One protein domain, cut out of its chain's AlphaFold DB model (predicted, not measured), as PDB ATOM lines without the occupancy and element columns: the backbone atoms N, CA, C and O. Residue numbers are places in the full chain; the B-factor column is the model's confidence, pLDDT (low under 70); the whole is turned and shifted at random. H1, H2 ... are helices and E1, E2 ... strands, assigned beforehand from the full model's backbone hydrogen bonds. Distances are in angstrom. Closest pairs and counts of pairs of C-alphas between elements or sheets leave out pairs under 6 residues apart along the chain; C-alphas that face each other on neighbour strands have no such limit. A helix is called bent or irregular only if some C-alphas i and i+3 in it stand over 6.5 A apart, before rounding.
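Overview. This is residues 74 to 140 of the 282 residues of an uncharacterized protein of Campylobacteraceae bacterium 4484_166 (UniProt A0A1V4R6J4). What shape is it? It is a long rod: H1 and small H4 lie between a helical hairpin of H2 and H3 at one end and the tip of a long strand, E1, at the other, where residues 134 to 140 stick out. What makes it up? The 67 printed residues, with H1 H2 H3 H4 E1 in chain order, are of mixed class and extended, with a radius of gyration of the C-alphas of 18.3 A and spans of 67 by 24 by 15 A.

Along the chain. Where are the helices? H1 is residues 74 to 81, from C-alpha 74 at (179.786, 224.815, 215.818). H2 is residues 92 to 102, 15.0 A long and only just irregular, with C-alphas 97 and 100 6.9 A apart. H3 is residues 108 to 117, 14.2 A long, and H4 residues 121 to 124. Where is E1? It is residues 129 to 139, 31.3 A long, ending at C-alpha 139, (193.586, 228.728, 192.418).

Arrangement. Which helices touch? Hairpin H2 and H3 touch at a shallow tilt of 21 degrees, opposite ways, closest at the C-alphas of Leu 102 and Ala 108, 4.3 A. H1 and H4 are close but not clearly touching, closest at C-alphas 76 and 123, 6.9 A. Has E1 a partner? It pairs with no named strand. Are backbone O i to N i+4 pairs within hydrogen-bond range? Every one is in H1 and H3, and 5 of 7 in H2; H4 is too short for one.

Size, cuts and confidence. How large is it? The two C-alphas farthest apart, of Ala 106 and Val 140, are 68.1 A apart. Any cut, long link or low confidence? The printed part has no cut and no long link, and no printed residue is under 70 in pLDDT.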
ATOM      1  N   TYR A  74     178.948 223.733 216.329       94.31
ATOM      2  CA  TYR A  74     179.786 224.815 215.818       94.31
ATOM      3  C   TYR A  74     180.759 225.297 216.888       94.31
ATOM      4  O   TYR A  74     181.940 225.424 216.591       94.31
ATOM      5  N   VAL A  75     180.310 225.497 218.131       95.44
ATOM      6  CA  VAL A  75     181.191 225.915 219.233       95.44
ATOM      7  C   VAL A  75     182.250 224.858 219.524       95.44
ATOM      8  O   VAL A  75     183.426 225.197 219.656       95.44
ATOM      9  N   PHE A  76     181.875 223.578 219.556       95.19
ATOM     10  CA  PHE A  76     182.837 222.494 219.721       95.19
ATOM     11  C   PHE A  76     183.809 222.417 218.534       95.19
ATOM     12  O   PHE A  76     185.021 222.343 218.731       95.19
ATOM     13  N   GLY A  77     183.312 222.541 217.297       93.88
ATOM     14  CA  GLY A  77     184.156 222.643 216.102       93.88
ATOM     15  C   GLY A  77     185.139 223.819 216.154       93.88
ATOM     16  O   GLY A  77     186.306 223.660 215.802       93.88
ATOM     17  N   MET A  78     184.703 224.976 216.659       93.81
ATOM     18  CA  MET A  78     185.549 226.153 216.877       93.81
ATOM     19  C   MET A  78     186.615 225.892 217.944       93.81
ATOM     20  O   MET A  78     187.779 226.195 217.702       93.81
ATOM     21  N   LYS A  79     186.249 225.290 219.086       93.31
ATOM     22  CA  LYS A  79     187.204 224.878 220.130       93.31
ATOM     23  C   LYS A  79     188.236 223.895 219.580       93.31
ATOM     24  O   LYS A  79     189.418 224.030 219.872       93.31
ATOM     25  N   MET A  80     187.840 222.936 218.742       93.94
ATOM     26  CA  MET A  80     188.793 222.036 218.082       93.94
ATOM     27  C   MET A  80     189.725 222.789 217.128       93.94
ATOM     28  O   MET A  80     190.939 222.591 217.175       93.94
ATOM     29  N   ALA A  81     189.178 223.677 216.292       90.56
ATOM     30  CA  ALA A  81     189.962 224.480 215.355       90.56
ATOM     31  C   ALA A  81     190.971 225.396 216.071       90.56
ATOM     32  O   ALA A  81     192.092 225.560 215.590       90.56
ATOM     33  N   SER A  82     190.610 225.938 217.240       91.25
ATOM     34  CA  SER A  82     191.495 226.760 218.074       91.25
ATOM     35  C   SER A  82     192.327 225.969 219.091       91.25
ATOM     36  O   SER A  82     193.129 226.566 219.804       91.25
ATOM     37  N   LYS A  83     192.207 224.632 219.120       93.19
ATOM     38  CA  LYS A  83     192.883 223.726 220.071       93.19
ATOM     39  C   LYS A  83     192.552 223.999 221.548       93.19
ATOM     40  O   LYS A  83     193.386 223.786 222.421       93.19
ATOM     41  N   GLU A  84     191.332 224.444 221.823       91.81
ATOM     42  CA  GLU A  84     190.791 224.709 223.164       91.81
ATOM     43  C   GLU A  84     189.796 223.642 223.640       91.81
ATOM     44  O   GLU A  84     189.242 223.762 224.729       91.81
ATOM     45  N   ALA A  85     189.540 222.605 222.838       94.06
ATOM     46  CA  ALA A  85     188.731 221.474 223.280       94.06
ATOM     47  C   ALA A  85     189.427 220.740 224.440       94.06
ATOM     48  O   ALA A  85     190.631 220.474 224.394       94.06
ATOM     49  N   SER A  86     188.660 220.396 225.465       93.38
ATOM     50  CA  SER A  86     189.130 219.826 226.724       93.38
ATOM     51  C   SER A  86     188.331 218.577 227.106       93.38
ATOM     52  O   SER A  86     187.259 218.317 226.565       93.38
ATOM     53  N   PHE A  87     188.842 217.784 228.053       92.50
ATOM     54  CA  PHE A  87     188.083 216.650 228.600       92.50
ATOM     55  C   PHE A  87     186.838 217.093 229.383       92.50
ATOM     56  O   PHE A  87     185.874 216.333 229.464       92.50
ATOM     57  N   ASP A  88     186.853 218.308 229.934       91.56
ATOM     58  CA  ASP A  88     185.727 218.872 230.682       91.56
ATOM     59  C   ASP A  88     184.488 219.034 229.791       91.56
ATOM     60  O   ASP A  88     183.389 218.651 230.190       91.56
ATOM     61  N   ASP A  89     184.699 219.415 228.522       92.56
ATOM     62  CA  ASP A  89     183.632 219.518 227.522       92.56
ATOM     63  C   ASP A  89     182.829 218.208 227.416       92.56
ATOM     64  O   ASP A  89     181.618 218.229 227.231       92.56
ATOM     65  N   PHE A  90     183.476 217.055 227.609       92.75
ATOM     66  CA  PHE A  90     182.854 215.730 227.536       92.75
ATOM     67  C   PHE A  90     182.318 215.207 228.873       92.75
ATOM     68  O   PHE A  90     181.989 214.024 228.980       92.75
ATOM     69  N   GLY A  91     182.210 216.052 229.899       90.00
ATOM     70  CA  GLY A  91     181.631 215.651 231.178       90.00
ATOM     71  C   GLY A  91     182.582 214.864 232.072       90.00
ATOM     72  O   GLY A  91     182.130 214.160 232.976       90.00
ATOM     73  N   PHE A  92     183.893 214.954 231.835       91.88
ATOM     74  CA  PHE A  92     184.879 214.199 232.606       91.88
ATOM     75  C   PHE A  92     184.899 214.590 234.095       91.88
ATOM     76  O   PHE A  92     185.184 213.737 234.932       91.88
ATOM     77  N   GLY A  93     184.511 215.822 234.449       89.19
ATOM     78  CA  GLY A  93     184.295 216.222 235.846       89.19
ATOM     79  C   GLY A  93     183.265 215.337 236.562       89.19
ATOM     80  O   GLY A  93     183.575 214.750 237.595       89.19
ATOM     81  N   HIS A  94     182.096 215.117 235.947       88.38
ATOM     82  CA  HIS A  94     181.049 214.239 236.490       88.38
ATOM     83  C   HIS A  94     181.526 212.786 236.645       88.38
ATOM     84  O   HIS A  94     181.161 212.101 237.604       88.38
ATOM     85  N   PHE A  95     182.370 212.310 235.723       89.19
ATOM     86  CA  PHE A  95     183.001 210.995 235.846       89.19
ATOM     87  C   PHE A  95     183.891 210.900 237.093       89.19
ATOM     88  O   PHE A  95     183.745 209.950 237.863       89.19
ATOM     89  N   ILE A  96     184.778 211.879 237.303       89.06
ATOM     90  CA  ILE A  96     185.688 211.918 238.456       89.06
ATOM     91  C   ILE A  96     184.908 212.010 239.774       89.06
ATOM     92  O   ILE A  96     185.169 211.218 240.681       89.06
ATOM     93  N   ASP A  97     183.911 212.892 239.861       88.12
ATOM     94  CA  ASP A  97     183.090 213.069 241.069       88.12
ATOM     95  C   ASP A  97     182.324 211.789 241.446       88.12
ATOM     96  O   ASP A  97     182.165 211.454 242.623       88.12
ATOM     97  N   SER A  98     181.913 211.010 240.446       87.50
ATOM     98  CA  SER A  98     181.174 209.756 240.634       87.50
ATOM     99  C   SER A  98     182.061 208.557 240.991       87.50
ATOM    100  O   SER A  98     181.542 207.503 241.372       87.50
ATOM    101  N   MET A  99     183.395 208.664 240.912       85.44
ATOM    102  CA  MET A  99     184.295 207.531 241.189       85.44
ATOM    103  C   MET A  99     184.141 206.983 242.616       85.44
ATOM    104  O   MET A  99     184.237 205.771 242.822       85.44
ATOM    105  N   GLY A 100     183.836 207.844 243.592       82.50
ATOM    106  CA  GLY A 100     183.564 207.445 244.977       82.50
ATOM    107  C   GLY A 100     182.327 206.546 245.137       82.50
ATOM    108  O   GLY A 100     182.292 205.689 246.017       82.50
ATOM    109  N   GLY A 101     181.329 206.684 244.259       81.25
ATOM    110  CA  GLY A 101     180.123 205.849 244.254       81.25
ATOM    111  C   GLY A 101     180.331 204.468 243.623       81.25
ATOM    112  O   GLY A 101     179.618 203.527 243.969       81.25
ATOM    113  N   LEU A 102     181.339 204.325 242.751       83.50
ATOM    114  CA  LEU A 102     181.703 203.063 242.092       83.50
ATOM    115  C   LEU A 102     182.505 202.117 242.992       83.50
ATOM    116  O   LEU A 102     182.434 200.902 242.821       83.50
ATOM    117  N   ILE A 103     183.260 202.662 243.949       85.06
ATOM    118  CA  ILE A 103     184.022 201.872 244.929       85.06
ATOM    119  C   ILE A 103     183.151 201.363 246.087       85.06
ATOM    120  O   ILE A 103     183.574 200.469 246.816       85.06
ATOM    121  N   ASN A 104     181.936 201.898 246.253       83.81
ATOM    122  CA  ASN A 104     180.981 201.452 247.263       83.81
ATOM    123  C   ASN A 104     180.015 200.400 246.670       83.81
ATOM    124  O   ASN A 104     179.172 200.748 245.840       83.81
ATOM    125  N   PRO A 105     180.062 199.127 247.117       78.62
ATOM    126  CA  PRO A 105     179.235 198.046 246.569       78.62
ATOM    127  C   PRO A 105     177.725 198.301 246.645       78.62
ATOM    128  O   PRO A 105     176.979 197.773 245.822       78.62
ATOM    129  N   ALA A 106     177.269 199.106 247.611       84.19
ATOM    130  CA  ALA A 106     175.852 199.411 247.804       84.19
ATOM    131  C   ALA A 106     175.307 200.420 246.778       84.19
ATOM    132  O   ALA A 106     174.115 200.403 246.482       84.19
ATOM    133  N   THR A 107     176.164 201.280 246.218       85.38
ATOM    134  CA  THR A 107     175.784 202.346 245.272       85.38
ATOM    135  C   THR A 107     176.362 202.143 243.872       85.38
ATOM    136  O   THR A 107     175.981 202.858 242.947       85.38
ATOM    137  N   ALA A 108     177.252 201.164 243.679       83.69
ATOM    138  CA  ALA A 108     177.988 200.956 242.431       83.69
ATOM    139  C   ALA A 108     177.086 200.704 241.211       83.69
ATOM    140  O   ALA A 108     177.371 201.211 240.127       83.69
ATOM    141  N   LEU A 109     175.988 199.953 241.371       85.19
ATOM    142  CA  LEU A 109     175.060 199.671 240.269       85.19
ATOM    143  C   LEU A 109     174.323 200.937 239.810       85.19
ATOM    144  O   LEU A 109     174.244 201.192 238.612       85.19
ATOM    145  N   GLN A 110     173.843 201.741 240.762       84.94
ATOM    146  CA  GLN A 110     173.165 203.009 240.490       84.94
ATOM    147  C   GLN A 110     174.134 204.034 239.892       84.94
ATOM    148  O   GLN A 110     173.867 204.577 238.828       84.94
ATOM    149  N   THR A 111     175.320 204.184 240.487       86.62
ATOM    150  CA  THR A 111     176.367 205.098 240.003       86.62
ATOM    151  C   THR A 111     176.798 204.756 238.573       86.62
ATOM    152  O   THR A 111     177.019 205.641 237.752       86.62
ATOM    153  N   LYS A 112     176.884 203.463 238.226       87.06
ATOM    154  CA  LYS A 112     177.165 203.028 236.850       87.06
ATOM    155  C   LYS A 112     176.045 203.425 235.885       87.06
ATOM    156  O   LYS A 112     176.340 203.860 234.775       87.06
ATOM    157  N   SER A 113     174.785 203.250 236.275       87.06
ATOM    158  CA  SER A 113     173.638 203.669 235.466       87.06
ATOM    159  C   SER A 113     173.600 205.185 235.266       87.06
ATOM    160  O   SER A 113     173.397 205.631 234.139       87.06
ATOM    161  N   ASP A 114     173.882 205.960 236.313       87.81
ATOM    162  CA  ASP A 114     173.898 207.426 236.274       87.81
ATOM    163  C   ASP A 114     175.036 207.956 235.387       87.81
ATOM    164  O   ASP A 114     174.830 208.854 234.573       87.81
ATOM    165  N   LEU A 115     176.219 207.334 235.449       88.31
ATOM    166  CA  LEU A 115     177.346 207.658 234.569       88.31
ATOM    167  C   LEU A 115     177.056 207.408 233.087       88.31
ATOM    168  O   LEU A 115     177.496 208.185 232.244       88.31
ATOM    169  N   LEU A 116     176.337 206.332 232.756       88.19
ATOM    170  CA  LEU A 116     175.975 206.020 231.369       88.19
ATOM    171  C   LEU A 116     174.838 206.902 230.837       88.19
ATOM    172  O   LEU A 116     174.718 207.066 229.625       88.19
ATOM    173  N   ALA A 117     174.000 207.444 231.724       90.06
ATOM    174  CA  ALA A 117     172.893 208.329 231.366       90.06
ATOM    175  C   ALA A 117     173.284 209.818 231.340       90.06
ATOM    176  O   ALA A 117     172.520 210.636 230.821       90.06
ATOM    177  N   TYR A 118     174.448 210.176 231.892       90.56
ATOM    178  CA  TYR A 118     174.910 211.556 231.973       90.56
ATOM    179  C   TYR A 118     175.138 212.168 230.585       90.56
ATOM    180  O   TYR A 118     175.838 211.615 229.737       90.56
ATOM    181  N   GLN A 119     174.565 213.352 230.372       92.75
ATOM    182  CA  GLN A 119     174.736 214.143 229.159       92.75
ATOM    183  C   GLN A 119     175.666 215.327 229.465       92.75
ATOM    184  O   GLN A 119     175.337 216.119 230.346       92.75
ATOM    185  N   PRO A 120     176.804 215.484 228.760       92.31
ATOM    186  CA  PRO A 120     177.743 216.571 229.027       92.31
ATOM    187  C   PRO A 120     177.151 217.951 228.724       92.31
ATOM    188  O   PRO A 120     176.977 218.324 227.563       92.31
ATOM    189  N   ASP A 121     176.866 218.724 229.774       89.81
ATOM    190  CA  ASP A 121     176.237 220.043 229.642       89.81
ATOM    191  C   ASP A 121     177.119 221.036 228.869       89.81
ATOM    192  O   ASP A 121     176.646 221.689 227.947       89.81
ATOM    193  N   GLN A 122     178.429 221.058 229.134       88.81
ATOM    194  CA  GLN A 122     179.375 221.937 228.433       88.81
ATOM    195  C   GLN A 122     179.477 221.674 226.920       88.81
ATOM    196  O   GLN A 122     179.796 222.592 226.159       88.81
ATOM    197  N   LEU A 123     179.209 220.442 226.470       92.88
ATOM    198  CA  LEU A 123     179.153 220.104 225.045       92.88
ATOM    199  C   LEU A 123     177.797 220.459 224.434       92.88
ATOM    200  O   LEU A 123     177.752 221.008 223.334       92.88
ATOM    201  N   ASN A 124     176.703 220.124 225.123       94.12
ATOM    202  CA  ASN A 124     175.344 220.258 224.593       94.12
ATOM    203  C   ASN A 124     174.796 221.690 224.685       94.12
ATOM    204  O   ASN A 124     174.027 222.098 223.816       94.12
ATOM    205  N   ASN A 125     175.219 222.454 225.693       94.81
ATOM    206  CA  ASN A 125     174.759 223.809 225.997       94.81
ATOM    207  C   ASN A 125     175.949 224.766 226.218       94.81
ATOM    208  O   ASN A 125     176.103 225.320 227.306       94.81
ATOM    209  N   PRO A 126     176.827 224.976 225.221       94.56
ATOM    210  CA  PRO A 126     177.976 225.846 225.408       94.56
ATOM    211  C   PRO A 126     177.579 227.327 225.429       94.56
ATOM    212  O   PRO A 126     176.623 227.749 224.772       94.56
ATOM    213  N   ASP A 127     178.398 228.143 226.089       93.38
ATOM    214  CA  ASP A 127     178.313 229.597 225.966       93.38
ATOM    215  C   ASP A 127     178.541 230.058 224.521       93.38
ATOM    216  O   ASP A 127     179.266 229.439 223.731       93.38
ATOM    217  N   ALA A 128     177.932 231.194 224.174       94.75
ATOM    218  CA  ALA A 128     178.101 231.784 222.857       94.75
ATOM    219  C   ALA A 128     179.562 232.195 222.629       94.75
ATOM    220  O   ALA A 128     180.145 232.963 223.397       94.75
ATOM    221  N   ARG A 129     180.147 231.715 221.533       92.75
ATOM    222  CA  ARG A 129     181.539 231.972 221.162       92.75
ATOM    223  C   ARG A 129     181.612 232.760 219.866       92.75
ATOM    224  O   ARG A 129     180.891 232.467 218.915       92.75
ATOM    225  N   THR A 130     182.539 233.713 219.814       94.44
ATOM    226  CA  THR A 130     182.945 234.376 218.570       94.44
ATOM    227  C   THR A 130     184.164 233.679 217.975       94.44
ATOM    228  O   THR A 130     185.161 233.471 218.664       94.44
ATOM    229  N   ASN A 131     184.103 233.350 216.689       92.69
ATOM    230  CA  ASN A 131     185.206 232.805 215.914       92.69
ATOM    231  C   ASN A 131     185.577 233.746 214.766       92.69
ATOM    232  O   ASN A 131     184.699 234.273 214.079       92.69
ATOM    233  N   PHE A 132     186.883 233.900 214.552       92.75
ATOM    234  CA  PHE A 132     187.470 234.700 213.485       92.75
ATOM    235  C   PHE A 132     188.326 233.788 212.608       92.75
ATOM    236  O   PHE A 132     189.346 233.267 213.054       92.75
ATOM    237  N   GLU A 133     187.915 233.590 211.362       90.31
ATOM    238  CA  GLU A 133     188.612 232.744 210.399       90.31
ATOM    239  C   GLU A 133     189.132 233.599 209.242       90.31
ATOM    240  O   GLU A 133     188.362 234.245 208.534       90.31
ATOM    241  N   THR A 134     190.444 233.565 209.019       94.00
ATOM    242  CA  THR A 134     191.084 234.171 207.847       94.00
ATOM    243  C   THR A 134     191.508 233.068 206.891       94.00
ATOM    244  O   THR A 134     192.317 232.214 207.251       94.00
ATOM    245  N   LYS A 135     191.011 233.102 205.655       94.69
ATOM    246  CA  LYS A 135     191.331 232.126 204.613       94.69
ATOM    247  C   LYS A 135     191.983 232.812 203.418       94.69
ATOM    248  O   LYS A 135     191.411 233.718 202.822       94.69
ATOM    249  N   PHE A 136     193.168 232.335 203.052       96.75
ATOM    250  CA  PHE A 136     193.851 232.686 201.809       96.75
ATOM    251  C   PHE A 136     193.754 231.501 200.846       96.75
ATOM    252  O   PHE A 136     194.069 230.372 201.218       96.75
ATOM    253  N   THR A 137     193.277 231.722 199.625       96.50
ATOM    254  CA  THR A 137     193.140 230.683 198.594       96.50
ATOM    255  C   THR A 137     193.760 231.168 197.292       96.50
ATOM    256  O   THR A 137     193.524 232.299 196.873       96.50
ATOM    257  N   TYR A 138     194.573 230.315 196.670       96.69
ATOM    258  CA  TYR A 138     195.175 230.573 195.369       96.69
ATOM    259  C   TYR A 138     194.868 229.417 194.417       96.69
ATOM    260  O   TYR A 138     195.372 228.309 194.598       96.69
ATOM    261  N   ASP A 139     194.046 229.697 193.408       94.81
ATOM    262  CA  ASP A 139     193.586 228.728 192.418       94.81
ATOM    263  C   ASP A 139     194.326 228.948 191.098       94.81
ATOM    264  O   ASP A 139     194.111 229.960 190.427       94.81
ATOM    265  N   VAL A 140     195.177 228.000 190.697       95.12
ATOM    266  CA  VAL A 140     195.942 228.070 189.441       95.12
ATOM    267  C   VAL A 140     195.571 226.915 188.499       95.12
ATOM    268  O   VAL A 140     195.668 225.747 188.887       95.12
TER     269      VAL A 140